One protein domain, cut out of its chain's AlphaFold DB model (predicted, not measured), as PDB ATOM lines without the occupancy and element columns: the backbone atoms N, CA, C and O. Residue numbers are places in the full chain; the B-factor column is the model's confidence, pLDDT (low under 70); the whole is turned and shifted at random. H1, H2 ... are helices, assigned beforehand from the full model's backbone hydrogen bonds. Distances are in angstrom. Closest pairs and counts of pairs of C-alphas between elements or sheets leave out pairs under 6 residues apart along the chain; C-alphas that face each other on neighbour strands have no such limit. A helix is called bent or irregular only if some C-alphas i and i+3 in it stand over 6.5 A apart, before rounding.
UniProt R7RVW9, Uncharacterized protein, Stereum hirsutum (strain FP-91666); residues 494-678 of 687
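AT A GLANCE: This is residues 494 to 678 of the 687 residues of an uncharacterized protein of Stereum hirsutum (strain FP-91666) (UniProt R7RVW9). One long helix, H5, runs through the middle of a helical body; H3 packs along one side of it and the helical hairpin of H7 and H8 on another. H1 packs on H3 and on both arms of the bent helix H4, whose second arm, H4b, also packs on H7; H6 and H9 meet the last residues of H5, H10 packs on H7, and from the opposite end an arm made of residues 505 to 516 and H2 reaches out. The printed part has 185 residues with ten named helices, H1 to H10 in order, and no named strand; its class is all helix. It is compact, with a radius of gyration of the C-alphas of 17.0 A, yet elongated in outline, spanning 59 by 37 by 28 A.

HOW THE PARTS SIT: H1, residues 494 to 504, touches H3, residues 532 to 543, opposite ways at a shallow tilt of 29 degrees; their closest C-alphas, of Leu 498 and Pro 534, are 5.1 A apart. H2, residues 517 to 526, touches no helix; it is close to but not clearly touching H5, residues 583 to 602, with the C-alphas of Thr 526 and Thr 584 6.3 A apart. H3 touches H5, its closest C-alphas those of Tyr 539 and Leu 595 at 4.6 A, the same way at a shallow tilt of 34 degrees, only just short of steep. H4, residues 551 to 573, was assigned as one helix by its hydrogen bonds but is bent: C-alphas 562 and 565 are 7.7 A apart, and its arms H4a, residues 551 to 562, and H4b, residues 565 to 573, stand at a steep tilt of 43 degrees. H1 touches both arms, with C-alphas of Glu 496 and Cys 559 at 6.1 A and of Ile 503 and Leu 567 at 5.6 A the closest; H4a does so with residues 556 to 560 alone. H5 is the hub, touching five helices, and is only just irregular, with C-alphas 584 and 587 6.7 A apart. With H7, residues 617 to 626, and H8, residues 631 to 645, it forms an up-and-down bundle, each helix running against the one before it. H5 and H8 touch with 24 pairs of C-alphas within 8 A, the closest Ala 590 and Asp 633 at 4.2 A. H6, residues 604 to 610, touches H9, residues 653 to 661, the closest C-alphas being Pro 604 and Val 655 at 5.2 A. H10, residues 668 to 676, touches H7 at a steep tilt of 40 degrees, with C-alphas of Pro 619 and Gly 675 closest at 3.9 A, and is apart from H5. In H1, H2, H3, H4a, H4b, H7, H8 and H10 every O i to N i+4 pair is within hydrogen-bond range; the count is 12 of 16 in H5, 4 of 5 in H9 and 0 of 3 in H6, where 4 of 4 O i to N i+3 pairs are.

IN THESE COORDINATES: H1 begins at C-alpha 494, (-54.354, 29.505, -60.292). First to last C-alpha, H5 measures 29.4 A, H8 20.7 A, H3 16.8 A and H4a 16.3 A. H5 runs from C-alpha 583 at (-50.983, 30.982, -31.869), and H10 ends at C-alpha 676, (-43.066, 49.651, -36.223).

THE WHOLE: The two C-alphas farthest apart, of Asp 514 and Ser 661, are 59.9 A apart. The printed part has no cut. The link from H1 to H2, 12 residues, is long. Mean pLDDT of the printed part is 94.0; residues 512 and 513 are under 70, and H2 has a mean of 79.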
ATOM      1  N   ILE A 494     -53.931  29.503 -61.700       97.75
ATOM      2  CA  ILE A 494     -54.354  29.505 -60.292       97.75
ATOM      3  C   ILE A 494     -53.707  30.622 -59.460       97.75
ATOM      4  O   ILE A 494     -54.363  31.180 -58.589       97.75
ATOM      5  N   ALA A 495     -52.461  31.005 -59.765       98.31
ATOM      6  CA  ALA A 495     -51.749  32.058 -59.041       98.31
ATOM      7  C   ALA A 495     -52.514  33.392 -59.050       98.31
ATOM      8  O   ALA A 495     -52.606  34.058 -58.023       98.31
ATOM      9  N   GLU A 496     -53.128  33.742 -60.186       97.94
ATOM     10  CA  GLU A 496     -53.939  34.957 -60.321       97.94
ATOM     11  C   GLU A 496     -55.175  34.883 -59.428       97.94
ATOM     12  O   GLU A 496     -55.498  35.841 -58.734       97.94
ATOM     13  N   GLN A 497     -55.836  33.725 -59.405       97.19
ATOM     14  CA  GLN A 497     -57.030  33.525 -58.591       97.19
ATOM     15  C   GLN A 497     -56.717  33.549 -57.094       97.19
ATOM     16  O   GLN A 497     -57.487  34.123 -56.334       97.19
ATOM     17  N   LEU A 498     -55.580  32.993 -56.670       97.44
ATOM     18  CA  LEU A 498     -55.137  33.043 -55.276       97.44
ATOM     19  C   LEU A 498     -54.767  34.466 -54.850       97.44
ATOM     20  O   LEU A 498     -55.167  34.896 -53.772       97.44
ATOM     21  N   CYS A 499     -54.088  35.234 -55.711       98.12
ATOM     22  CA  CYS A 499     -53.825  36.651 -55.444       98.12
ATOM     23  C   CYS A 499     -55.138  37.436 -55.316       98.12
ATOM     24  O   CYS A 499     -55.331  38.184 -54.364       98.12
ATOM     25  N   LEU A 500     -56.080  37.238 -56.244       95.94
ATOM     26  CA  LEU A 500     -57.386  37.894 -56.192       95.94
ATOM     27  C   LEU A 500     -58.212  37.461 -54.977       95.94
ATOM     28  O   LEU A 500     -58.921  38.296 -54.421       95.94
ATOM     29  N   ALA A 501     -58.113  36.202 -54.552       94.88
ATOM     30  CA  ALA A 501     -58.744  35.716 -53.333       94.88
ATOM     31  C   ALA A 501     -58.133  36.388 -52.098       94.88
ATOM     32  O   ALA A 501     -58.875  36.926 -51.288       94.88
ATOM     33  N   ALA A 502     -56.806  36.466 -51.984       96.12
ATOM     34  CA  ALA A 502     -56.164  37.186 -50.884       96.12
ATOM     35  C   ALA A 502     -56.522  38.684 -50.844       96.12
ATOM     36  O   ALA A 502     -56.602  39.261 -49.765       96.12
ATOM     37  N   ILE A 503     -56.770  39.312 -51.998       96.56
ATOM     38  CA  ILE A 503     -57.176  40.725 -52.068       96.56
ATOM     39  C   ILE A 503     -58.662  40.917 -51.719       96.56
ATOM     40  O   ILE A 503     -59.006  41.870 -51.027       96.56
ATOM     41  N   ASN A 504     -59.554  40.065 -52.236       94.44
ATOM     42  CA  ASN A 504     -60.996  40.353 -52.270       94.44
ATOM     43  C   ASN A 504     -61.860  39.418 -51.416       94.44
ATOM     44  O   ASN A 504     -63.052  39.681 -51.257       94.44
ATOM     45  N   LEU A 505     -61.327  38.292 -50.939       88.56
ATOM     46  CA  LEU A 505     -62.130  37.334 -50.191       88.56
ATOM     47  C   LEU A 505     -62.443  37.912 -48.814       88.56
ATOM     48  O   LEU A 505     -61.553  38.102 -47.995       88.56
ATOM     49  N   GLU A 506     -63.719  38.138 -48.534       85.44
ATOM     50  CA  GLU A 506     -64.206  38.422 -47.189       85.44
ATOM     51  C   GLU A 506     -64.759  37.128 -46.588       85.44
ATOM     52  O   GLU A 506     -65.816  36.641 -47.001       85.44
ATOM     53  N   MET A 507     -64.070  36.562 -45.592       77.50
ATOM     54  CA  MET A 507     -64.653  35.486 -44.787       77.50
ATOM     55  C   MET A 507     -65.655  36.097 -43.810       77.50
ATOM     56  O   MET A 507     -65.293  36.588 -42.739       77.50
ATOM     57  N   LYS A 508     -66.931  36.093 -44.203       74.75
ATOM     58  CA  LYS A 508     -68.022  36.511 -43.324       74.75
ATOM     59  C   LYS A 508     -68.314  35.407 -42.327       74.75
ATOM     60  O   LYS A 508     -68.564  34.265 -42.711       74.75
ATOM     61  N   PHE A 509     -68.316  35.772 -41.050       70.75
ATOM     62  CA  PHE A 509     -68.834  34.887 -40.022       70.75
ATOM     63  C   PHE A 509     -70.310  34.593 -40.337       70.75
ATOM     64  O   PHE A 509     -71.036  35.528 -40.688       70.75
ATOM     65  N   PRO A 510     -70.783  33.339 -40.255       70.31
ATOM     66  CA  PRO A 510     -72.185  33.044 -40.508       70.31
ATOM     67  C   PRO A 510     -73.056  33.738 -39.449       70.31
ATOM     68  O   PRO A 510     -73.191  33.254 -38.328       70.31
ATOM     69  N   GLU A 511     -73.664  34.877 -39.795       70.62
ATOM     70  CA  GLU A 511     -74.518  35.661 -38.881       70.62
ATOM     71  C   GLU A 511     -75.734  34.865 -38.372       70.62
ATOM     72  O   GLU A 511     -76.282  35.165 -37.315       70.62
ATOM     73  N   ASN A 512     -76.124  33.817 -39.105       66.56
ATOM     74  CA  ASN A 512     -77.319  33.007 -38.861       66.56
ATOM     75  C   ASN A 512     -77.088  31.777 -37.971       66.56
ATOM     76  O   ASN A 512     -77.980  30.936 -37.869       66.56
ATOM     77  N   LEU A 513     -75.906  31.615 -37.375       66.19
ATOM     78  CA  LEU A 513     -75.748  30.603 -36.336       66.19
ATOM     79  C   LEU A 513     -76.352  31.157 -35.037       66.19
ATOM     80  O   LEU A 513     -75.999  32.268 -34.621       66.19
ATOM     81  N   ASP A 514     -77.243  30.381 -34.407       77.38
ATOM     82  CA  ASP A 514     -77.784  30.584 -33.046       77.38
ATOM     83  C   ASP A 514     -76.668  30.416 -31.988       77.38
ATOM     84  O   ASP A 514     -76.785  29.681 -31.010       77.38
ATOM     85  N   THR A 515     -75.522  31.052 -32.219       79.25
ATOM     86  CA  THR A 515     -74.368  31.060 -31.334       79.25
ATOM     87  C   THR A 515     -74.491  32.204 -30.348       79.25
ATOM     88  O   THR A 515     -74.903  33.319 -30.682       79.25
ATOM     89  N   THR A 516     -74.108  31.920 -29.109       85.81
ATOM     90  CA  THR A 516     -73.993  32.940 -28.067       85.81
ATOM     91  C   THR A 516     -72.933  33.975 -28.453       85.81
ATOM     92  O   THR A 516     -71.979  33.668 -29.169       85.81
ATOM     93  N   GLU A 517     -73.046  35.201 -27.942       85.00
ATOM     94  CA  GLU A 517     -72.041  36.248 -28.190       85.00
ATOM     95  C   GLU A 517     -70.632  35.814 -27.752       85.00
ATOM     96  O   GLU A 517     -69.646  36.132 -28.405       85.00
ATOM     97  N   GLN A 518     -70.534  35.001 -26.695       78.19
ATOM     98  CA  GLN A 518     -69.268  34.413 -26.252       78.19
ATOM     99  C   GLN A 518     -68.678  33.444 -27.280       78.19
ATOM    100  O   GLN A 518     -67.486  33.517 -27.551       78.19
ATOM    101  N   GLN A 519     -69.492  32.584 -27.898       76.62
ATOM    102  CA  GLN A 519     -69.034  31.708 -28.984       76.62
ATOM    103  C   GLN A 519     -68.623  32.509 -30.222       76.62
ATOM    104  O   GLN A 519     -67.667  32.143 -30.896       76.62
ATOM    105  N   ARG A 520     -69.306  33.622 -30.512       78.31
ATOM    106  CA  ARG A 520     -68.923  34.526 -31.607       78.31
ATOM    107  C   ARG A 520     -67.594  35.215 -31.330       78.31
ATOM    108  O   ARG A 520     -66.779  35.312 -32.238       78.31
ATOM    109  N   LEU A 521     -67.364  35.669 -30.099       78.62
ATOM    110  CA  LEU A 521     -66.088  36.249 -29.678       78.62
ATOM    111  C   LEU A 521     -64.961  35.213 -29.730       78.62
ATOM    112  O   LEU A 521     -63.953  35.469 -30.375       78.62
ATOM    113  N   ALA A 522     -65.174  34.020 -29.169       77.81
ATOM    114  CA  ALA A 522     -64.197  32.934 -29.221       77.81
ATOM    115  C   ALA A 522     -63.865  32.540 -30.668       77.81
ATOM    116  O   ALA A 522     -62.700  32.423 -31.032       77.81
ATOM    117  N   ALA A 523     -64.875  32.417 -31.533       77.00
ATOM    118  CA  ALA A 523     -64.644  32.114 -32.939       77.00
ATOM    119  C   ALA A 523     -63.971  33.272 -33.695       77.00
ATOM    120  O   ALA A 523     -63.221  33.039 -34.636       77.00
ATOM    121  N   ARG A 524     -64.200  34.532 -33.298       78.88
ATOM    122  CA  ARG A 524     -63.478  35.688 -33.855       78.88
ATOM    123  C   ARG A 524     -61.999  35.681 -33.476       78.88
ATOM    124  O   ARG A 524     -61.209  36.148 -34.288       78.88
ATOM    125  N   GLU A 525     -61.658  35.177 -32.293       80.44
ATOM    126  CA  GLU A 525     -60.277  35.037 -31.809       80.44
ATOM    127  C   GLU A 525     -59.540  33.855 -32.454       80.44
ATOM    128  O   GLU A 525     -58.325  33.910 -32.602       80.44
ATOM    129  N   THR A 526     -60.251  32.799 -32.864       79.69
ATOM    130  CA  THR A 526     -59.637  31.596 -33.455       79.69
ATOM    131  C   THR A 526     -59.724  31.521 -34.975       79.69
ATOM    132  O   THR A 526     -59.072  30.670 -35.574       79.69
ATOM    133  N   MET A 527     -60.523  32.374 -35.621       84.56
ATOM    134  CA  MET A 527     -60.661  32.364 -37.076       84.56
ATOM    135  C   MET A 527     -59.454  33.014 -37.744       84.56
ATOM    136  O   MET A 527     -59.011  34.081 -37.336       84.56
ATOM    137  N   GLU A 528     -58.977  32.418 -38.827       90.94
ATOM    138  CA  GLU A 528     -57.865  32.966 -39.594       90.94
ATOM    139  C   GLU A 528     -58.279  34.218 -40.398       90.94
ATOM    140  O   GLU A 528     -59.465  34.487 -40.657       90.94
ATOM    141  N   SER A 529     -57.301  35.020 -40.807       94.06
ATOM    142  CA  SER A 529     -57.491  36.074 -41.806       94.06
ATOM    143  C   SER A 529     -57.834  35.452 -43.167       94.06
ATOM    144  O   SER A 529     -57.266  34.444 -43.573       94.06
ATOM    145  N   SER A 530     -58.753  36.047 -43.924       94.00
ATOM    146  CA  SER A 530     -59.242  35.493 -45.198       94.00
ATOM    147  C   SER A 530     -58.176  35.377 -46.282       94.00
ATOM    148  O   SER A 530     -58.298  34.550 -47.186       94.00
ATOM    149  N   TYR A 531     -57.123  36.186 -46.193       96.00
ATOM    150  CA  TYR A 531     -55.981  36.099 -47.091       96.00
ATOM    151  C   TYR A 531     -55.004  34.982 -46.720       96.00
ATOM    152  O   TYR A 531     -54.134  34.666 -47.531       96.00
ATOM    153  N   HIS A 532     -55.123  34.391 -45.527       95.69
ATOM    154  CA  HIS A 532     -54.140  33.459 -44.996       95.69
ATOM    155  C   HIS A 532     -53.955  32.238 -45.899       95.69
ATOM    156  O   HIS A 532     -52.875  32.046 -46.461       95.69
ATOM    157  N   ILE A 533     -55.028  31.470 -46.105       95.56
ATOM    158  CA  ILE A 533     -54.982  30.226 -46.875       95.56
ATOM    159  C   ILE A 533     -54.517  30.475 -48.326       95.56
ATOM    160  O   ILE A 533     -53.634  29.758 -48.796       95.56
ATOM    161  N   PRO A 534     -55.005  31.498 -49.065       97.69
ATOM    162  CA  PRO A 534     -54.470  31.789 -50.394       97.69
ATOM    163  C   PRO A 534     -52.968  32.100 -50.423       97.69
ATOM    164  O   PRO A 534     -52.273  31.630 -51.325       97.69
ATOM    165  N   VAL A 535     -52.463  32.884 -49.463       98.06
ATOM    166  CA  VAL A 535     -51.031  33.223 -49.368       98.06
ATOM    167  C   VAL A 535     -50.206  31.988 -49.027       98.06
ATOM    168  O   VAL A 535     -49.136  31.792 -49.601       98.06
ATOM    169  N   GLU A 536     -50.717  31.125 -48.156       97.56
ATOM    170  CA  GLU A 536     -50.084  29.856 -47.823       97.56
ATOM    171  C   GLU A 536     -49.979  28.928 -49.039       97.56
ATOM    172  O   GLU A 536     -48.902  28.406 -49.321       97.56
ATOM    173  N   ILE A 537     -51.045  28.789 -49.832       98.25
ATOM    174  CA  ILE A 537     -51.008  28.001 -51.074       98.25
ATOM    175  C   ILE A 537     -49.965  28.575 -52.048       98.25
ATOM    176  O   ILE A 537     -49.234  27.821 -52.695       98.25
ATOM    177  N   LEU A 538     -49.866  29.906 -52.156       98.56
ATOM    178  CA  LEU A 538     -48.834  30.557 -52.972       98.56
ATOM    179  C   LEU A 538     -47.421  30.253 -52.455       98.56
ATOM    180  O   LEU A 538     -46.535  29.990 -53.269       98.56
ATOM    181  N   TYR A 539     -47.216  30.262 -51.136       98.38
ATOM    182  CA  TYR A 539     -45.946  29.909 -50.496       98.38
ATOM    183  C   TYR A 539     -45.545  28.460 -50.783       98.38
ATOM    184  O   TYR A 539     -44.452  28.221 -51.299       98.38
ATOM    185  N   MET A 540     -46.446  27.504 -50.550       97.69
ATOM    186  CA  MET A 540     -46.211  26.087 -50.853       97.69
ATOM    187  C   MET A 540     -45.880  25.891 -52.335       97.69
ATOM    188  O   MET A 540     -44.919  25.213 -52.694       97.69
ATOM    189  N   GLY A 541     -46.615  26.578 -53.209       97.81
ATOM    190  CA  GLY A 541     -46.354  26.600 -54.639       97.81
ATOM    191  C   GLY A 541     -44.979  27.146 -55.028       97.81
ATOM    192  O   GLY A 541     -44.356  26.619 -55.952       97.81
ATOM    193  N   ALA A 542     -44.503  28.180 -54.328       98.19
ATOM    194  CA  ALA A 542     -43.188  28.779 -54.543       98.19
ATOM    195  C   ALA A 542     -42.041  27.830 -54.149       98.19
ATOM    196  O   ALA A 542     -40.985  27.846 -54.783       98.19
ATOM    197  N   HIS A 543     -42.262  26.943 -53.176       96.31
ATOM    198  CA  HIS A 543     -41.269  25.948 -52.764       96.31
ATOM    199  C   HIS A 543     -40.931  24.935 -53.876       96.31
ATOM    200  O   HIS A 543     -39.819  24.413 -53.945       96.31
ATOM    201  N   HIS A 544     -41.863  24.706 -54.808       96.56
ATOM    202  CA  HIS A 544     -41.691  23.787 -55.945       96.56
ATOM    203  C   HIS A 544     -41.064  24.424 -57.192       96.56
ATOM    204  O   HIS A 544     -40.979  23.768 -58.234       96.56
ATOM    205  N   LEU A 545     -40.640  25.690 -57.125       97.19
ATOM    206  CA  LEU A 545     -40.039  26.383 -58.268       97.19
ATOM    207  C   LEU A 545     -38.674  25.780 -58.620       97.19
ATOM    208  O   LEU A 545     -37.768  25.684 -57.780       97.19
ATOM    209  N   GLU A 546     -38.508  25.414 -59.891       97.19
ATOM    210  CA  GLU A 546     -37.295  24.766 -60.381       97.19
ATOM    211  C   GLU A 546     -36.105  25.746 -60.390       97.19
ATOM    212  O   GLU A 546     -36.238  26.972 -60.348       97.19
ATOM    213  N   SER A 547     -34.886  25.213 -60.389       95.06
ATOM    214  CA  SER A 547     -33.659  26.006 -60.509       95.06
ATOM    215  C   SER A 547     -32.753  25.337 -61.548       95.06
ATOM    216  O   SER A 547     -32.160  24.301 -61.245       95.06
ATOM    217  N   PRO A 548     -32.657  25.878 -62.782       96.81
ATOM    218  CA  PRO A 548     -33.210  27.160 -63.244       96.81
ATOM    219  C   PRO A 548     -34.743  27.165 -63.383       96.81
ATOM    220  O   PRO A 548     -35.349  26.117 -63.578       96.81
ATOM    221  N   LEU A 549     -35.348  28.358 -63.324       97.88
ATOM    222  CA  LEU A 549     -36.797  28.535 -63.454       97.88
ATOM    223  C   LEU A 549     -37.297  28.090 -64.832       97.88
ATOM    224  O   LEU A 549     -36.818  28.572 -65.865       97.88
ATOM    225  N   SER A 550     -38.312  27.227 -64.852       97.94
ATOM    226  CA  SER A 550     -39.019  26.870 -66.082       97.94
ATOM    227  C   SER A 550     -39.888  28.035 -66.588       97.94
ATOM    228  O   SER A 550     -40.208  28.968 -65.852       97.94
ATOM    229  N   SER A 551     -40.352  27.989 -67.845       97.88
ATOM    230  CA  SER A 551     -41.295  29.003 -68.361       97.88
ATOM    231  C   SER A 551     -42.604  29.060 -67.560       97.88
ATOM    232  O   SER A 551     -43.246  30.107 -67.488       97.88
ATOM    233  N   ARG A 552     -42.998  27.938 -66.944       97.88
ATOM    234  CA  ARG A 552     -44.154  27.862 -66.046       97.88
ATOM    235  C   ARG A 552     -43.874  28.580 -64.728       97.88
ATOM    236  O   ARG A 552     -44.706  29.371 -64.295       97.88
ATOM    237  N   ASP A 553     -42.706  28.350 -64.142       98.19
ATOM    238  CA  ASP A 553     -42.286  28.994 -62.891       98.19
ATOM    239  C   ASP A 553     -42.174  30.509 -63.073       98.19
ATOM    240  O   ASP A 553     -42.676  31.284 -62.264       98.19
ATOM    241  N   GLN A 554     -41.624  30.950 -64.207       98.00
ATOM    242  CA  GLN A 554     -41.600  32.365 -64.578       98.00
ATOM    243  C   GLN A 554     -43.014  32.944 -64.690       98.00
ATOM    244  O   GLN A 554     -43.271  34.029 -64.176       98.00
ATOM    245  N   LYS A 555     -43.954  32.223 -65.318       97.50
ATOM    246  CA  LYS A 555     -45.362  32.643 -65.396       97.50
ATOM    247  C   LYS A 555     -45.991  32.765 -64.002       97.50
ATOM    248  O   LYS A 555     -46.721  33.726 -63.764       97.50
ATOM    249  N   PHE A 556     -45.698  31.831 -63.098       98.44
ATOM    250  CA  PHE A 556     -46.155  31.861 -61.707       98.44
ATOM    251  C   PHE A 556     -45.633  33.103 -60.968       98.44
ATOM    252  O   PHE A 556     -46.431  33.900 -60.476       98.44
ATOM    253  N   ILE A 557     -44.316  33.335 -60.981       98.31
ATOM    254  CA  ILE A 557     -43.690  34.489 -60.312       98.31
ATOM    255  C   ILE A 557     -44.172  35.812 -60.917       98.31
ATOM    256  O   ILE A 557     -44.541  36.723 -60.181       98.31
ATOM    257  N   LEU A 558     -44.210  35.936 -62.250       97.94
ATOM    258  CA  LEU A 558     -44.674  37.154 -62.924       97.94
ATOM    259  C   LEU A 558     -46.132  37.478 -62.586       97.94
ATOM    260  O   LEU A 558     -46.492  38.650 -62.473       97.94
ATOM    261  N   CYS A 559     -46.962  36.449 -62.413       98.44
ATOM    262  CA  CYS A 559     -48.330  36.625 -61.958       98.44
ATOM    263  C   CYS A 559     -48.369  37.218 -60.545       98.44
ATOM    264  O   CYS A 559     -49.026  38.237 -60.349       98.44
ATOM    265  N   ILE A 560     -47.607  36.666 -59.599       98.50
ATOM    266  CA  ILE A 560     -47.536  37.201 -58.231       98.50
ATOM    267  C   ILE A 560     -46.990  38.636 -58.233       98.50
ATOM    268  O   ILE A 560     -47.606  39.519 -57.642       98.50
ATOM    269  N   LYS A 561     -45.903  38.911 -58.973       98.31
ATOM    270  CA  LYS A 561     -45.335  40.267 -59.129       98.31
ATOM    271  C   LYS A 561     -46.381  41.285 -59.579       98.31
ATOM    272  O   LYS A 561     -46.412  42.394 -59.060       98.31
ATOM    273  N   ARG A 562     -47.250  40.910 -60.524       98.25
ATOM    274  CA  ARG A 562     -48.312  41.785 -61.047       98.25
ATOM    275  C   ARG A 562     -49.329  42.196 -59.976       98.25
ATOM    276  O   ARG A 562     -49.878  43.288 -60.080       98.25
ATOM    277  N   TYR A 563     -49.589  41.343 -58.988       98.38
ATOM    278  CA  TYR A 563     -50.581  41.586 -57.935       98.38
ATOM    279  C   TYR A 563     -49.969  41.981 -56.584       98.38
ATOM    280  O   TYR A 563     -50.715  42.342 -55.676       98.38
ATOM    281  N   TRP A 564     -48.639  41.957 -56.445       98.50
ATOM    282  CA  TRP A 564     -47.950  42.127 -55.163       98.50
ATOM    283  C   TRP A 564     -48.298  43.429 -54.440       98.50
ATOM    284  O   TRP A 564     -48.698  43.389 -53.283       98.50
ATOM    285  N   THR A 565     -48.234  44.574 -55.125       97.94
ATOM    286  CA  THR A 565     -48.568  45.872 -54.512       97.94
ATOM    287  C   THR A 565     -50.027  45.934 -54.055       97.94
ATOM    288  O   THR A 565     -50.318  46.445 -52.983       97.94
ATOM    289  N   ALA A 566     -50.962  45.350 -54.815       98.19
ATOM    290  CA  ALA A 566     -52.366  45.297 -54.405       98.19
ATOM    291  C   ALA A 566     -52.582  44.378 -53.186       98.19
ATOM    292  O   ALA A 566     -53.402  44.690 -52.324       98.19
ATOM    293  N   LEU A 567     -51.835  43.268 -53.104       98.12
ATOM    294  CA  LEU A 567     -51.828  42.370 -51.946       98.12
ATOM    295  C   LEU A 567     -51.315  43.085 -50.691       98.12
ATOM    296  O   LEU A 567     -51.991  43.072 -49.663       98.12
ATOM    297  N   THR A 568     -50.152  43.735 -50.778       98.06
ATOM    298  CA  THR A 568     -49.539  44.436 -49.639       98.06
ATOM    299  C   THR A 568     -50.365  45.636 -49.204       98.06
ATOM    300  O   THR A 568     -50.553  45.832 -48.006       98.06
ATOM    301  N   ASP A 569     -50.933  46.393 -50.146       97.62
ATOM    302  CA  ASP A 569     -51.847  47.496 -49.843       97.62
ATOM    303  C   ASP A 569     -53.103  47.018 -49.113       97.62
ATOM    304  O   ASP A 569     -53.549  47.675 -48.167       97.62
ATOM    305  N   GLN A 570     -53.686  45.892 -49.539       97.19
ATOM    306  CA  GLN A 570     -54.870  45.340 -48.891       97.19
ATOM    307  C   GLN A 570     -54.559  44.885 -47.464       97.19
ATOM    308  O   GLN A 570     -55.252  45.314 -46.548       97.19
ATOM    309  N   MET A 571     -53.501  44.094 -47.257       97.00
ATOM    310  CA  MET A 571     -53.107  43.619 -45.920       97.00
ATOM    311  C   MET A 571     -52.644  44.759 -45.006       97.00
ATOM    312  O   MET A 571     -52.851  44.722 -43.798       97.00
ATOM    313  N   TRP A 572     -52.028  45.804 -45.564       96.69
ATOM    314  CA  TRP A 572     -51.653  46.992 -44.801       96.69
ATOM    315  C   TRP A 572     -52.883  47.770 -44.318       96.69
ATOM    316  O   TRP A 572     -52.943  48.187 -43.154       96.69
ATOM    317  N   ARG A 573     -53.859  47.971 -45.214       95.81
ATOM    318  CA  ARG A 573     -55.098  48.711 -44.941       95.81
ATOM    319  C   ARG A 573     -56.023  47.947 -44.000       95.81
ATOM    320  O   ARG A 573     -56.552  48.541 -43.067       95.81
ATOM    321  N   ASP A 574     -56.199  46.659 -44.258       95.75
ATOM    322  CA  ASP A 574     -57.020  45.741 -43.485       95.75
ATOM    323  C   ASP A 574     -56.204  44.478 -43.160       95.75
ATOM    324  O   ASP A 574     -56.246  43.490 -43.897       95.75
ATOM    325  N   PRO A 575     -55.437  44.496 -42.056       94.31
ATOM    326  CA  PRO A 575     -54.666  43.335 -41.622       94.31
ATOM    327  C   PRO A 575     -55.556  42.233 -41.030       94.31
ATOM    328  O   PRO A 575     -55.044  41.186 -40.633       94.31
ATOM    329  N   GLN A 576     -56.869  42.475 -40.932       93.19
ATOM    330  CA  GLN A 576     -57.845  41.591 -40.316       93.19
ATOM    331  C   GLN A 576     -57.389  41.124 -38.930       93.19
ATOM    332  O   GLN A 576     -57.255  41.941 -38.018       93.19
ATOM    333  N   ARG A 577     -57.162  39.820 -38.758       92.81
ATOM    334  CA  ARG A 577     -56.857  39.200 -37.466       92.81
ATOM    335  C   ARG A 577     -55.375  38.932 -37.264       92.81
ATOM    336  O   ARG A 577     -54.972  38.655 -36.145       92.81
ATOM    337  N   SER A 578     -54.544  39.118 -38.285       94.81
ATOM    338  CA  SER A 578     -53.108  38.814 -38.207       94.81
ATOM    339  C   SER A 578     -52.332  39.598 -37.150       94.81
ATOM    340  O   SER A 578     -51.221  39.213 -36.793       94.81
ATOM    341  N   LEU A 579     -52.891  40.695 -36.634       94.94
ATOM    342  CA  LEU A 579     -52.293  41.488 -35.556       94.94
ATOM    343  C   LEU A 579     -52.796  41.108 -34.166       94.94
ATOM    344  O   LEU A 579     -52.270  41.626 -33.177       94.94
ATOM    345  N   LEU A 580     -53.814  40.248 -34.080       91.88
ATOM    346  CA  LEU A 580     -54.275  39.732 -32.804       91.88
ATOM    347  C   LEU A 580     -53.175  38.850 -32.196       91.88
ATOM    348  O   LEU A 580     -52.495  38.097 -32.909       91.88
ATOM    349  N   PRO A 581     -52.978  38.942 -30.871       85.56
ATOM    350  CA  PRO A 581     -52.107  38.013 -30.181       85.56
ATOM    351  C   PRO A 581     -52.755  36.627 -30.206       85.56
ATOM    352  O   PRO A 581     -53.950  36.492 -29.962       85.56
ATOM    353  N   GLY A 582     -51.973  35.588 -30.480       80.25
ATOM    354  CA  GLY A 582     -52.474  34.219 -30.446       80.25
ATOM    355  C   GLY A 582     -51.706  33.286 -31.376       80.25
ATOM    356  O   GLY A 582     -51.126  33.751 -32.362       80.25
ATOM    357  N   PRO A 583     -51.694  31.976 -31.071       78.38
ATOM    358  CA  PRO A 583     -50.983  30.982 -31.869       78.38
ATOM    359  C   PRO A 583     -51.536  30.880 -33.297       78.38
ATOM    360  O   PRO A 583     -50.749  30.765 -34.229       78.38
ATOM    361  N   THR A 584     -52.853  31.036 -33.485       82.38
ATOM    362  CA  THR A 584     -53.513  31.008 -34.803       82.38
ATOM    363  C   THR A 584     -52.882  31.983 -35.798       82.38
ATOM    364  O   THR A 584     -52.689  31.661 -36.965       82.38
ATOM    365  N   HIS A 585     -52.507  33.179 -35.342       91.81
ATOM    366  CA  HIS A 585     -52.035  34.247 -36.226       91.81
ATOM    367  C   HIS A 585     -50.515  34.270 -36.406       91.81
ATOM    368  O   HIS A 585     -50.004  35.048 -37.214       91.81
ATOM    369  N   VAL A 586     -49.777  33.419 -35.681       91.31
ATOM    370  CA  VAL A 586     -48.321  33.272 -35.851       91.31
ATOM    371  C   VAL A 586     -48.020  32.896 -37.294       91.31
ATOM    372  O   VAL A 586     -47.223  33.549 -37.966       91.31
ATOM    373  N   PHE A 587     -48.707  31.877 -37.801       92.25
ATOM    374  CA  PHE A 587     -48.446  31.375 -39.139       92.25
ATOM    375  C   PHE A 587     -48.912  32.364 -40.226       92.25
ATOM    376  O   PHE A 587     -48.220  32.538 -41.225       92.25
ATOM    377  N   GLU A 588     -49.988  33.130 -39.996       94.56
ATOM    378  CA  GLU A 588     -50.423  34.211 -40.898       94.56
ATOM    379  C   GLU A 588     -49.348  35.278 -41.126       94.56
ATOM    380  O   GLU A 588     -49.126  35.716 -42.259       94.56
ATOM    381  N   ARG A 589     -48.679  35.697 -40.047       95.75
ATOM    382  CA  ARG A 589     -47.597  36.687 -40.100       95.75
ATOM    383  C   ARG A 589     -46.344  36.107 -40.750       95.75
ATOM    384  O   ARG A 589     -45.706  36.777 -41.563       95.75
ATOM    385  N   ALA A 590     -46.004  34.864 -40.411       96.00
ATOM    386  CA  ALA A 590     -44.803  34.193 -40.896       96.00
ATOM    387  C   ALA A 590     -44.872  33.877 -42.399       96.00
ATOM    388  O   ALA A 590     -43.939  34.186 -43.145       96.00
ATOM    389  N   VAL A 591     -45.995  33.317 -42.864       97.19
ATOM    390  CA  VAL A 591     -46.128  32.780 -44.225       97.19
ATOM    391  C   VAL A 591     -45.975  33.850 -45.303       97.19
ATOM    392  O   VAL A 591     -45.406  33.589 -46.363       97.19
ATOM    393  N   PHE A 592     -46.410  35.084 -45.027       97.94
ATOM    394  CA  PHE A 592     -46.231  36.201 -45.951       97.94
ATOM    395  C   PHE A 592     -44.746  36.556 -46.137       97.94
ATOM    396  O   PHE A 592     -44.278  36.728 -47.266       97.94
ATOM    397  N   ALA A 593     -43.988  36.616 -45.037       98.06
ATOM    398  CA  ALA A 593     -42.552  36.885 -45.069       98.06
ATOM    399  C   ALA A 593     -41.777  35.746 -45.755       98.06
ATOM    400  O   ALA A 593     -40.858  36.007 -46.538       98.06
ATOM    401  N   TRP A 594     -42.181  34.493 -45.525       97.81
ATOM    402  CA  TRP A 594     -41.582  33.324 -46.168       97.81
ATOM    403  C   TRP A 594     -41.868  33.245 -47.666       97.81
ATOM    404  O   TRP A 594     -40.945  32.974 -48.435       97.81
ATOM    405  N   LEU A 595     -43.096  33.548 -48.104       98.44
ATOM    406  CA  LEU A 595     -43.422  33.677 -49.528       98.44
ATOM    407  C   LEU A 595     -42.498  34.690 -50.201       98.44
ATOM    408  O   LEU A 595     -41.906  34.395 -51.238       98.44
ATOM    409  N   LEU A 596     -42.340  35.871 -49.600       98.50
ATOM    410  CA  LEU A 596     -41.470  36.902 -50.153       98.50
ATOM    411  C   LEU A 596     -40.011  36.447 -50.223       98.50
ATOM    412  O   LEU A 596     -39.360  36.639 -51.251       98.50
ATOM    413  N   ALA A 597     -39.505  35.824 -49.158       98.44
ATOM    414  CA  ALA A 597     -38.141  35.317 -49.120       98.44
ATOM    415  C   ALA A 597     -37.893  34.277 -50.224       98.44
ATOM    416  O   ALA A 597     -36.897  34.367 -50.944       98.44
ATOM    417  N   GLU A 598     -38.827  33.345 -50.429       98.25
ATOM    418  CA  GLU A 598     -38.715  32.332 -51.482       98.25
ATOM    419  C   GLU A 598     -38.730  32.959 -52.884       98.25
ATOM    420  O   GLU A 598     -37.882  32.647 -53.724       98.25
ATOM    421  N   LEU A 599     -39.623  33.924 -53.125       98.38
ATOM    422  CA  LEU A 599     -39.685  34.644 -54.398       98.38
ATOM    423  C   LEU A 599     -38.405  35.443 -54.676       98.38
ATOM    424  O   LEU A 599     -37.917  35.414 -55.805       98.38
ATOM    425  N   MET A 600     -37.824  36.107 -53.671       98.38
ATOM    426  CA  MET A 600     -36.555  36.834 -53.817       98.38
ATOM    427  C   MET A 600     -35.387  35.891 -54.114       98.38
ATOM    428  O   MET A 600     -34.572  36.192 -54.988       98.38
ATOM    429  N   ARG A 601     -35.313  34.739 -53.431       97.88
ATOM    430  CA  ARG A 601     -34.263  33.738 -53.680       97.88
ATOM    431  C   ARG A 601     -34.335  33.184 -55.090       97.88
ATOM    432  O   ARG A 601     -33.288  32.967 -55.686       97.88
ATOM    433  N   LYS A 602     -35.536  32.954 -55.624       97.81
ATOM    434  CA  LYS A 602     -35.737  32.392 -56.968       97.81
ATOM    435  C   LYS A 602     -35.619  33.439 -58.072       97.81
ATOM    436  O   LYS A 602     -35.086  33.130 -59.133       97.81
ATOM    437  N   GLU A 603     -36.084  34.660 -57.816       98.00
ATOM    438  CA  GLU A 603     -36.114  35.755 -58.782       98.00
ATOM    439  C   GLU A 603     -35.770  37.102 -58.114       98.00
ATOM    440  O   GLU A 603     -36.664  37.878 -57.764       98.00
ATOM    441  N   PRO A 604     -34.470  37.444 -57.972       98.38
ATOM    442  CA  PRO A 604     -34.023  38.639 -57.246       98.38
ATOM    443  C   PRO A 604     -34.578  39.965 -57.774       98.38
ATOM    444  O   PRO A 604     -34.656  40.941 -57.033       98.38
ATOM    445  N   SER A 605     -35.025  40.012 -59.036       98.12
ATOM    446  CA  SER A 605     -35.689  41.191 -59.605       98.12
ATOM    447  C   SER A 605     -37.002  41.553 -58.893       98.12
ATOM    448  O   SER A 605     -37.562  42.620 -59.151       98.12
ATOM    449  N   PHE A 606     -37.524  40.688 -58.017       98.12
ATOM    450  CA  PHE A 606     -38.639  40.999 -57.122       98.12
ATOM    451  C   PHE A 606     -38.329  42.189 -56.197       98.12
ATOM    452  O   PHE A 606     -39.221  42.989 -55.923       98.12
ATOM    453  N   LEU A 607     -37.056  42.376 -55.816       98.50
ATOM    454  CA  LEU A 607     -36.596  43.504 -54.997       98.50
ATOM    455  C   LEU A 607     -36.937  44.871 -55.600       98.50
ATOM    456  O   LEU A 607     -37.213  45.797 -54.851       98.50
ATOM    457  N   SER A 608     -37.028  44.990 -56.929       98.25
ATOM    458  CA  SER A 608     -37.437  46.247 -57.578       98.25
ATOM    459  C   SER A 608     -38.843  46.732 -57.197       98.25
ATOM    460  O   SER A 608     -39.117  47.923 -57.305       98.25
ATOM    461  N   ILE A 609     -39.731  45.831 -56.756       98.25
ATOM    462  CA  ILE A 609     -41.063  46.189 -56.246       98.25
ATOM    463  C   ILE A 609     -40.941  46.707 -54.808       98.25
ATOM    464  O   ILE A 609     -41.503  47.744 -54.480       98.25
ATOM    465  N   ILE A 610     -40.165  46.008 -53.977       97.88
ATOM    466  CA  ILE A 610     -39.969  46.307 -52.546       97.88
ATOM    467  C   ILE A 610     -39.186  47.614 -52.352       97.88
ATOM    468  O   ILE A 610     -39.436  48.358 -51.411       97.88
ATOM    469  N   ASP A 611     -38.257  47.897 -53.263       98.25
ATOM    470  CA  ASP A 611     -37.450  49.116 -53.311       98.25
ATOM    471  C   ASP A 611     -38.237  50.338 -53.829       98.25
ATOM    472  O   ASP A 611     -37.668  51.421 -53.983       98.25
ATOM    473  N   SER A 612     -39.524  50.182 -54.152       98.00
ATOM    474  CA  SER A 612     -40.401  51.298 -54.498       98.00
ATOM    475  C   SER A 612     -40.856  52.029 -53.237       98.00
ATOM    476  O   SER A 612     -41.336  51.411 -52.290       98.00
ATOM    477  N   CYS A 613     -40.805  53.364 -53.246       97.12
ATOM    478  CA  CYS A 613     -41.213  54.172 -52.094       97.12
ATOM    479  C   CYS A 613     -42.710  54.084 -51.765       97.12
ATOM    480  O   CYS A 613     -43.110  54.394 -50.642       97.12
ATOM    481  N   ASP A 614     -43.532  53.677 -52.732       96.50
ATOM    482  CA  ASP A 614     -44.978  53.560 -52.554       96.50
ATOM    483  C   ASP A 614     -45.394  52.183 -52.023       96.50
ATOM    484  O   ASP A 614     -46.470  52.059 -51.426       96.50
ATOM    485  N   ASP A 615     -44.543  51.167 -52.182       97.75
ATOM    486  CA  ASP A 615     -44.863  49.789 -51.825       97.75
ATOM    487  C   ASP A 615     -44.937  49.589 -50.299       97.75
ATOM    488  O   ASP A 615     -44.205  50.200 -49.515       97.75
ATOM    489  N   LYS A 616     -45.878  48.748 -49.855       98.31
ATOM    490  CA  LYS A 616     -46.169  48.530 -48.431       98.31
ATOM    491  C   LYS A 616     -45.523  47.281 -47.844       98.31
ATOM    492  O   LYS A 616     -45.760  46.990 -46.678       98.31
ATOM    493  N   THR A 617     -44.674  46.571 -48.584       98.50
ATOM    494  CA  THR A 617     -44.038  45.335 -48.102       98.50
ATOM    495  C   THR A 617     -43.213  45.562 -46.837       98.50
ATOM    496  O   THR A 617     -43.428  44.889 -45.832       98.50
ATOM    497  N   VAL A 618     -42.291  46.531 -46.859       98.50
ATOM    498  CA  VAL A 618     -41.416  46.839 -45.714       98.50
ATOM    499  C   VAL A 618     -42.210  47.265 -44.468       98.50
ATOM    500  O   VAL A 618     -41.999  46.658 -43.414       98.50
ATOM    501  N   PRO A 619     -43.140  48.246 -44.533       98.31
ATOM    502  CA  PRO A 619     -43.936  48.612 -43.364       98.31
ATOM    503  C   PRO A 619     -44.839  47.464 -42.903       98.31
ATOM    504  O   PRO A 619     -44.993  47.277 -41.700       98.31
ATOM    505  N   LEU A 620     -45.399  46.661 -43.814       98.06
ATOM    506  CA  LEU A 620     -46.247  45.522 -43.458       98.06
ATOM    507  C   LEU A 620     -45.480  44.450 -42.674       98.06
ATOM    508  O   LEU A 620     -45.927  44.065 -41.597       98.06
ATOM    509  N   ILE A 621     -44.314  44.011 -43.159       98.38
ATOM    510  CA  ILE A 621     -43.501  43.002 -42.458       98.38
ATOM    511  C   ILE A 621     -42.984  43.560 -41.126       98.38
ATOM    512  O   ILE A 621     -42.989  42.849 -40.127       98.38
ATOM    513  N   SER A 622     -42.605  44.842 -41.075       98.25
ATOM    514  CA  SER A 622     -42.208  45.505 -39.826       98.25
ATOM    515  C   SER A 622     -43.355  45.513 -38.809       98.25
ATOM    516  O   SER A 622     -43.169  45.176 -37.641       98.25
ATOM    517  N   ARG A 623     -44.579  45.799 -39.264       97.25
ATOM    518  CA  ARG A 623     -45.783  45.737 -38.432       97.25
ATOM    519  C   ARG A 623     -46.074  44.318 -37.954       97.25
ATOM    520  O   ARG A 623     -46.352  44.138 -36.777       97.25
ATOM    521  N   PHE A 624     -45.967  43.306 -38.814       97.31
ATOM    522  CA  PHE A 624     -46.084  41.909 -38.385       97.31
ATOM    523  C   PHE A 624     -45.025  41.546 -37.347       97.31
ATOM    524  O   PHE A 624     -45.369  40.915 -36.352       97.31
ATOM    525  N   TRP A 625     -43.784  42.012 -37.517       97.12
ATOM    526  CA  TRP A 625     -42.712  41.797 -36.548       97.12
ATOM    527  C   TRP A 625     -43.047  42.398 -35.175       97.12
ATOM    528  O   TRP A 625     -42.902  41.732 -34.157       97.12
ATOM    529  N   MET A 626     -43.585  43.618 -35.117       96.56
ATOM    530  CA  MET A 626     -43.988  44.216 -33.833       96.56
ATOM    531  C   MET A 626     -45.129  43.470 -33.129       96.56
ATOM    532  O   MET A 626     -45.315  43.638 -31.925       96.56
ATOM    533  N   HIS A 627     -45.882  42.651 -33.865       95.19
ATOM    534  CA  HIS A 627     -46.985  41.837 -33.356       95.19
ATOM    535  C   HIS A 627     -46.614  40.355 -33.191       95.19
ATOM    536  O   HIS A 627     -47.500  39.517 -33.006       95.19
ATOM    537  N   THR A 628     -45.327  40.001 -33.248       94.75
ATOM    538  CA  THR A 628     -44.906  38.606 -33.084       94.75
ATOM    539  C   THR A 628     -45.182  38.113 -31.679       94.75
ATOM    540  O   THR A 628     -44.810  38.760 -30.699       94.75
ATOM    541  N   THR A 629     -45.776  36.930 -31.584       90.25
ATOM    542  CA  THR A 629     -46.013  36.239 -30.310       90.25
ATOM    543  C   THR A 629     -45.214  34.946 -30.196       90.25
ATOM    544  O   THR A 629     -45.290  34.283 -29.165       90.25
ATOM    545  N   HIS A 630     -44.459  34.570 -31.234       90.31
ATOM    546  CA  HIS A 630     -43.662  33.351 -31.263       90.31
ATOM    547  C   HIS A 630     -42.283  33.590 -31.898       90.31
ATOM    548  O   HIS A 630     -41.993  34.633 -32.477       90.31
ATOM    549  N   ALA A 631     -41.393  32.605 -31.803       85.88
ATOM    550  CA  ALA A 631     -40.111  32.653 -32.507       85.88
ATOM    551  C   ALA A 631     -40.259  32.456 -34.031       85.88
ATOM    552  O   ALA A 631     -39.384  32.872 -34.785       85.88
ATOM    553  N   HIS A 632     -41.352  31.835 -34.492       83.56
ATOM    554  CA  HIS A 632     -41.537  31.469 -35.904       83.56
ATOM    555  C   HIS A 632     -41.844  32.691 -36.778       83.56
ATOM    556  O   HIS A 632     -41.189  32.893 -37.798       83.56
ATOM    557  N   ASP A 633     -42.789  33.535 -36.366       92.88
ATOM    558  CA  ASP A 633     -43.126  34.775 -37.073       92.88
ATOM    559  C   ASP A 633     -42.030  35.836 -36.926       92.88
ATOM    560  O   ASP A 633     -41.685  36.495 -37.910       92.88
ATOM    561  N   ALA A 634     -41.404  35.937 -35.749       95.00
ATOM    562  CA  ALA A 634     -40.223  36.782 -35.559       95.00
ATOM    563  C   ALA A 634     -39.055  36.350 -36.457       95.00
ATOM    564  O   ALA A 634     -38.435  37.184 -37.118       95.00
ATOM    565  N   GLY A 635     -38.781  35.044 -36.523       92.50
ATOM    566  CA  GLY A 635     -37.749  34.470 -37.381       92.50
ATOM    567  C   GLY A 635     -38.039  34.681 -38.864       92.50
ATOM    568  O   GLY A 635     -37.140  35.067 -39.604       92.50
ATOM    569  N   GLY A 636     -39.292  34.502 -39.295       94.12
ATOM    570  CA  GLY A 636     -39.705  34.743 -40.678       94.12
ATOM    571  C   GLY A 636     -39.519  36.195 -41.115       94.12
ATOM    572  O   GLY A 636     -38.948  36.444 -42.177       94.12
ATOM    573  N   ALA A 637     -39.926  37.157 -40.282       97.56
ATOM    574  CA  ALA A 637     -39.702  38.576 -40.557       97.56
ATOM    575  C   ALA A 637     -38.202  38.920 -40.607       97.56
ATOM    576  O   ALA A 637     -37.748  39.585 -41.541       97.56
ATOM    577  N   ALA A 638     -37.420  38.429 -39.640       97.56
ATOM    578  CA  ALA A 638     -35.984  38.680 -39.564       97.56
ATOM    579  C   ALA A 638     -35.202  38.068 -40.742       97.56
ATOM    580  O   ALA A 638     -34.335  38.741 -41.304       97.56
ATOM    581  N   ASP A 639     -35.513  36.829 -41.142       96.19
ATOM    582  CA  ASP A 639     -34.915  36.177 -42.318       96.19
ATOM    583  C   ASP A 639     -35.238  36.963 -43.590       96.19
ATOM    584  O   ASP A 639     -34.350  37.266 -44.386       96.19
ATOM    585  N   CYS A 640     -36.494  37.391 -43.739       97.94
ATOM    586  CA  CYS A 640     -36.927  38.175 -44.886       97.94
ATOM    587  C   CYS A 640     -36.183  39.517 -44.992       97.94
ATOM    588  O   CYS A 640     -35.694  39.868 -46.067       97.94
ATOM    589  N   PHE A 641     -36.025  40.247 -43.881       98.25
ATOM    590  CA  PHE A 641     -35.262  41.499 -43.863       98.25
ATOM    591  C   PHE A 641     -33.769  41.296 -44.101       98.25
ATOM    592  O   PHE A 641     -33.165  42.064 -44.852       98.25
ATOM    593  N   SER A 642     -33.181  40.260 -43.502       97.94
ATOM    594  CA  SER A 642     -31.769  39.927 -43.709       97.94
ATOM    595  C   SER A 642     -31.516  39.628 -45.185       97.94
ATOM    596  O   SER A 642     -30.662  40.249 -45.804       97.94
ATOM    597  N   LEU A 643     -32.346  38.779 -45.792       98.06
ATOM    598  CA  LEU A 643     -32.278  38.469 -47.216       98.06
ATOM    599  C   LEU A 643     -32.466  39.712 -48.101       98.06
ATOM    600  O   LEU A 643     -31.756  39.885 -49.089       98.06
ATOM    601  N   ALA A 644     -33.424  40.579 -47.766       98.00
ATOM    602  CA  ALA A 644     -33.738  41.747 -48.580       98.00
ATOM    603  C   ALA A 644     -32.664  42.840 -48.511       98.00
ATOM    604  O   ALA A 644     -32.461  43.529 -49.514       98.00
ATOM    605  N   PHE A 645     -32.005  43.039 -47.364       97.88
ATOM    606  CA  PHE A 645     -31.155  44.214 -47.118       97.88
ATOM    607  C   PHE A 645     -29.676  43.902 -46.888       97.88
ATOM    608  O   PHE A 645     -28.838  44.726 -47.249       97.88
ATOM    609  N   ASP A 646     -29.355  42.732 -46.341       97.88
ATOM    610  CA  ASP A 646     -27.984  42.275 -46.094       97.88
ATOM    611  C   ASP A 646     -27.834  40.772 -46.423       97.88
ATOM    612  O   ASP A 646     -27.561  39.954 -45.541       97.88
ATOM    613  N   PRO A 647     -28.090  40.366 -47.687       97.88
ATOM    614  CA  PRO A 647     -28.056  38.959 -48.085       97.88
ATOM    615  C   PRO A 647     -26.663  38.345 -47.893       97.88
ATOM    616  O   PRO A 647     -25.656  38.925 -48.311       97.88
ATOM    617  N   ASP A 648     -26.592  37.124 -47.355       97.69
ATOM    618  CA  ASP A 648     -25.319  36.414 -47.187       97.69
ATOM    619  C   ASP A 648     -24.791  35.978 -48.569       97.69
ATOM    620  O   ASP A 648     -25.434  35.163 -49.238       97.69
ATOM    621  N   PRO A 649     -23.600  36.420 -49.019       97.44
ATOM    622  CA  PRO A 649     -23.060  36.055 -50.332       97.44
ATOM    623  C   PRO A 649     -22.875  34.543 -50.532       97.44
ATOM    624  O   PRO A 649     -22.774  34.078 -51.670       97.44
ATOM    625  N   ARG A 650     -22.800  33.758 -49.449       96.38
ATOM    626  CA  ARG A 650     -22.640  32.297 -49.506       96.38
ATOM    627  C   ARG A 650     -23.964  31.567 -49.666       96.38
ATOM    628  O   ARG A 650     -23.990  30.540 -50.338       96.38
ATOM    629  N   LYS A 651     -25.026  32.062 -49.032       95.06
ATOM    630  CA  LYS A 651     -26.348  31.416 -49.022       95.06
ATOM    631  C   LYS A 651     -27.269  32.001 -50.087       95.06
ATOM    632  O   LYS A 651     -27.916  31.260 -50.817       95.06
ATOM    633  N   ASP A 652     -27.223  33.316 -50.251       96.88
ATOM    634  CA  ASP A 652     -28.165  34.110 -51.033       96.88
ATOM    635  C   ASP A 652     -27.468  34.790 -52.217       96.88
ATOM    636  O   ASP A 652     -27.768  35.926 -52.578       96.88
ATOM    637  N   ASN A 653     -26.519  34.088 -52.847       97.25
ATOM    638  CA  ASN A 653     -25.630  34.625 -53.883       97.25
ATOM    639  C   ASN A 653     -26.380  35.396 -54.992       97.25
ATOM    640  O   ASN A 653     -25.930  36.451 -55.430       97.25
ATOM    641  N   MET A 654     -27.548  34.915 -55.438       97.50
ATOM    642  CA  MET A 654     -28.324  35.619 -56.469       97.50
ATOM    643  C   MET A 654     -28.870  36.969 -55.977       97.50
ATOM    644  O   MET A 654     -28.773  37.962 -56.698       97.50
ATOM    645  N   VAL A 655     -29.389  37.019 -54.748       98.12
ATOM    646  CA  VAL A 655     -29.909  38.246 -54.123       98.12
ATOM    647  C   VAL A 655     -28.765  39.198 -53.781       98.12
ATOM    648  O   VAL A 655     -28.836  40.386 -54.093       98.12
ATOM    649  N   TYR A 656     -27.662  38.668 -53.255       98.50
ATOM    650  CA  TYR A 656     -26.428  39.413 -53.023       98.50
ATOM    651  C   TYR A 656     -25.916  40.084 -54.301       98.50
ATOM    652  O   TYR A 656     -25.699  41.297 -54.313       98.50
ATOM    653  N   ASN A 657     -25.791  39.339 -55.403       98.31
ATOM    654  CA  ASN A 657     -25.343  39.890 -56.687       98.31
ATOM    655  C   ASN A 657     -26.302  40.954 -57.230       98.31
ATOM    656  O   ASN A 657     -25.856  41.951 -57.804       98.31
ATOM    657  N   TYR A 658     -27.611  40.781 -57.029       98.44
ATOM    658  CA  TYR A 658     -28.586  41.810 -57.372       98.44
ATOM    659  C   TYR A 658     -28.339  43.092 -56.563       98.44
ATOM    660  O   TYR A 658     -28.205  44.166 -57.152       98.44
ATOM    661  N   ARG A 659     -28.155  42.981 -55.239       98.31
ATOM    662  CA  ARG A 659     -27.874  44.118 -54.345       98.31
ATOM    663  C   ARG A 659     -26.555  44.837 -54.628       98.31
ATOM    664  O   ARG A 659     -26.489  46.044 -54.417       98.31
ATOM    665  N   GLN A 660     -25.551  44.165 -55.198       98.38
ATOM    666  CA  GLN A 660     -24.328  44.840 -55.667       98.38
ATOM    667  C   GLN A 660     -24.602  45.876 -56.769       98.38
ATOM    668  O   GLN A 660     -23.886  46.868 -56.877       98.38
ATOM    669  N   SER A 661     -25.630  45.651 -57.594       98.25
ATOM    670  CA  SER A 661     -26.028  46.573 -58.670       98.25
ATOM    671  C   SER A 661     -27.241  47.445 -58.320       98.25
ATOM    672  O   SER A 661     -27.449  48.470 -58.966       98.25
ATOM    673  N   HIS A 662     -28.008  47.069 -57.294       98.44
ATOM    674  CA  HIS A 662     -29.223  47.745 -56.830       98.44
ATOM    675  C   HIS A 662     -29.167  47.914 -55.299       98.44
ATOM    676  O   HIS A 662     -29.802  47.145 -54.564       98.44
ATOM    677  N   PRO A 663     -28.359  48.868 -54.794       98.31
ATOM    678  CA  PRO A 663     -28.206  49.077 -53.359       98.31
ATOM    679  C   PRO A 663     -29.541  49.460 -52.709       98.31
ATOM    680  O   PRO A 663     -30.394  50.076 -53.348       98.31
ATOM    681  N   VAL A 664     -29.706  49.104 -51.430       98.38
ATOM    682  CA  VAL A 664     -30.936  49.358 -50.664       98.38
ATOM    683  C   VAL A 664     -31.264  50.860 -50.667       98.38
ATOM    684  O   VAL A 664     -30.419  51.665 -50.256       98.38
ATOM    685  N   PRO A 665     -32.467  51.272 -51.103       98.12
ATOM    686  CA  PRO A 665     -32.840  52.680 -51.109       98.12
ATOM    687  C   PRO A 665     -32.939  53.276 -49.694       98.12
ATOM    688  O   PRO A 665     -33.421  52.616 -48.773       98.12
ATOM    689  N   PRO A 666     -32.601  54.564 -49.495       97.69
ATOM    690  CA  PRO A 666     -32.631  55.192 -48.170       97.69
ATOM    691  C   PRO A 666     -34.040  55.303 -47.561       97.69
ATOM    692  O   PRO A 666     -34.173  55.399 -46.344       97.69
ATOM    693  N   HIS A 667     -35.101  55.276 -48.379       97.38
ATOM    694  CA  HIS A 667     -36.486  55.369 -47.900       97.38
ATOM    695  C   HIS A 667     -36.986  54.084 -47.213       97.38
ATOM    696  O   HIS A 667     -38.017  54.121 -46.542       97.38
ATOM    697  N   VAL A 668     -36.244  52.974 -47.319       97.50
ATOM    698  CA  VAL A 668     -36.564  51.710 -46.640       97.50
ATOM    699  C   VAL A 668     -36.576  51.878 -45.116       97.50
ATOM    700  O   VAL A 668     -37.439  51.311 -44.454       97.50
ATOM    701  N   ILE A 669     -35.681  52.699 -44.548       97.06
ATOM    702  CA  ILE A 669     -35.640  52.946 -43.095       97.06
ATOM    703  C   ILE A 669     -36.922  53.658 -42.614       97.06
ATOM    704  O   ILE A 669     -37.583  53.130 -41.718       97.06
ATOM    705  N   PRO A 670     -37.342  54.803 -43.196       97.69
ATOM    706  CA  PRO A 670     -38.647  55.395 -42.899       97.69
ATOM    707  C   PRO A 670     -39.823  54.426 -43.060       97.69
ATOM    708  O   PRO A 670     -40.728  54.429 -42.229       97.69
ATOM    709  N   ALA A 671     -39.806  53.582 -44.095       97.44
ATOM    710  CA  ALA A 671     -40.856  52.598 -44.339       97.44
ATOM    711  C   ALA A 671     -40.896  51.521 -43.236       97.44
ATOM    712  O   ALA A 671     -41.965  51.181 -42.733       97.44
ATOM    713  N   PHE A 672     -39.738  51.047 -42.772       97.56
ATOM    714  CA  PHE A 672     -39.649  50.146 -41.621       97.56
ATOM    715  C   PHE A 672     -40.229  50.794 -40.357       97.56
ATOM    716  O   PHE A 672     -41.062  50.190 -39.681       97.56
ATOM    717  N   LEU A 673     -39.849  52.046 -40.073       96.88
ATOM    718  CA  LEU A 673     -40.343  52.794 -38.910       96.88
ATOM    719  C   LEU A 673     -41.850  53.078 -38.976       96.88
ATOM    720  O   LEU A 673     -42.522  53.120 -37.947       96.88
ATOM    721  N   GLN A 674     -42.402  53.262 -40.178       96.31
ATOM    722  CA  GLN A 674     -43.844  53.403 -40.374       96.31
ATOM    723  C   GLN A 674     -44.595  52.150 -39.907       96.31
ATOM    724  O   GLN A 674     -45.638  52.273 -39.267       96.31
ATOM    725  N   GLY A 675     -44.065  50.963 -40.208       96.19
ATOM    726  CA  GLY A 675     -44.605  49.694 -39.722       96.19
ATOM    727  C   GLY A 675     -44.504  49.546 -38.208       96.19
ATOM    728  O   GLY A 675     -45.481  49.176 -37.561       96.19
ATOM    729  N   SER A 676     -43.345  49.896 -37.640       94.50
ATOM    730  CA  SER A 676     -43.066  49.651 -36.223       94.50
ATOM    731  C   SER A 676     -43.831  50.577 -35.280       94.50
ATOM    732  O   SER A 676     -44.170  50.194 -34.165       94.50
ATOM    733  N   ASN A 677     -44.105  51.804 -35.725       91.19
ATOM    734  CA  ASN A 677     -44.818  52.814 -34.943       91.19
ATOM    735  C   ASN A 677     -46.339  52.744 -35.115       91.19
ATOM    736  O   ASN A 677     -47.058  53.583 -34.565       91.19
ATOM    737  N   TYR A 678     -46.848  51.791 -35.899       79.38
ATOM    738  CA  TYR A 678     -48.275  51.687 -36.151       79.38
ATOM    739  C   TYR A 678     -48.998  51.099 -34.935       79.38
ATOM    740  O   TYR A 678     -49.257  49.902 -34.848       79.38
TER     741      TYR A 678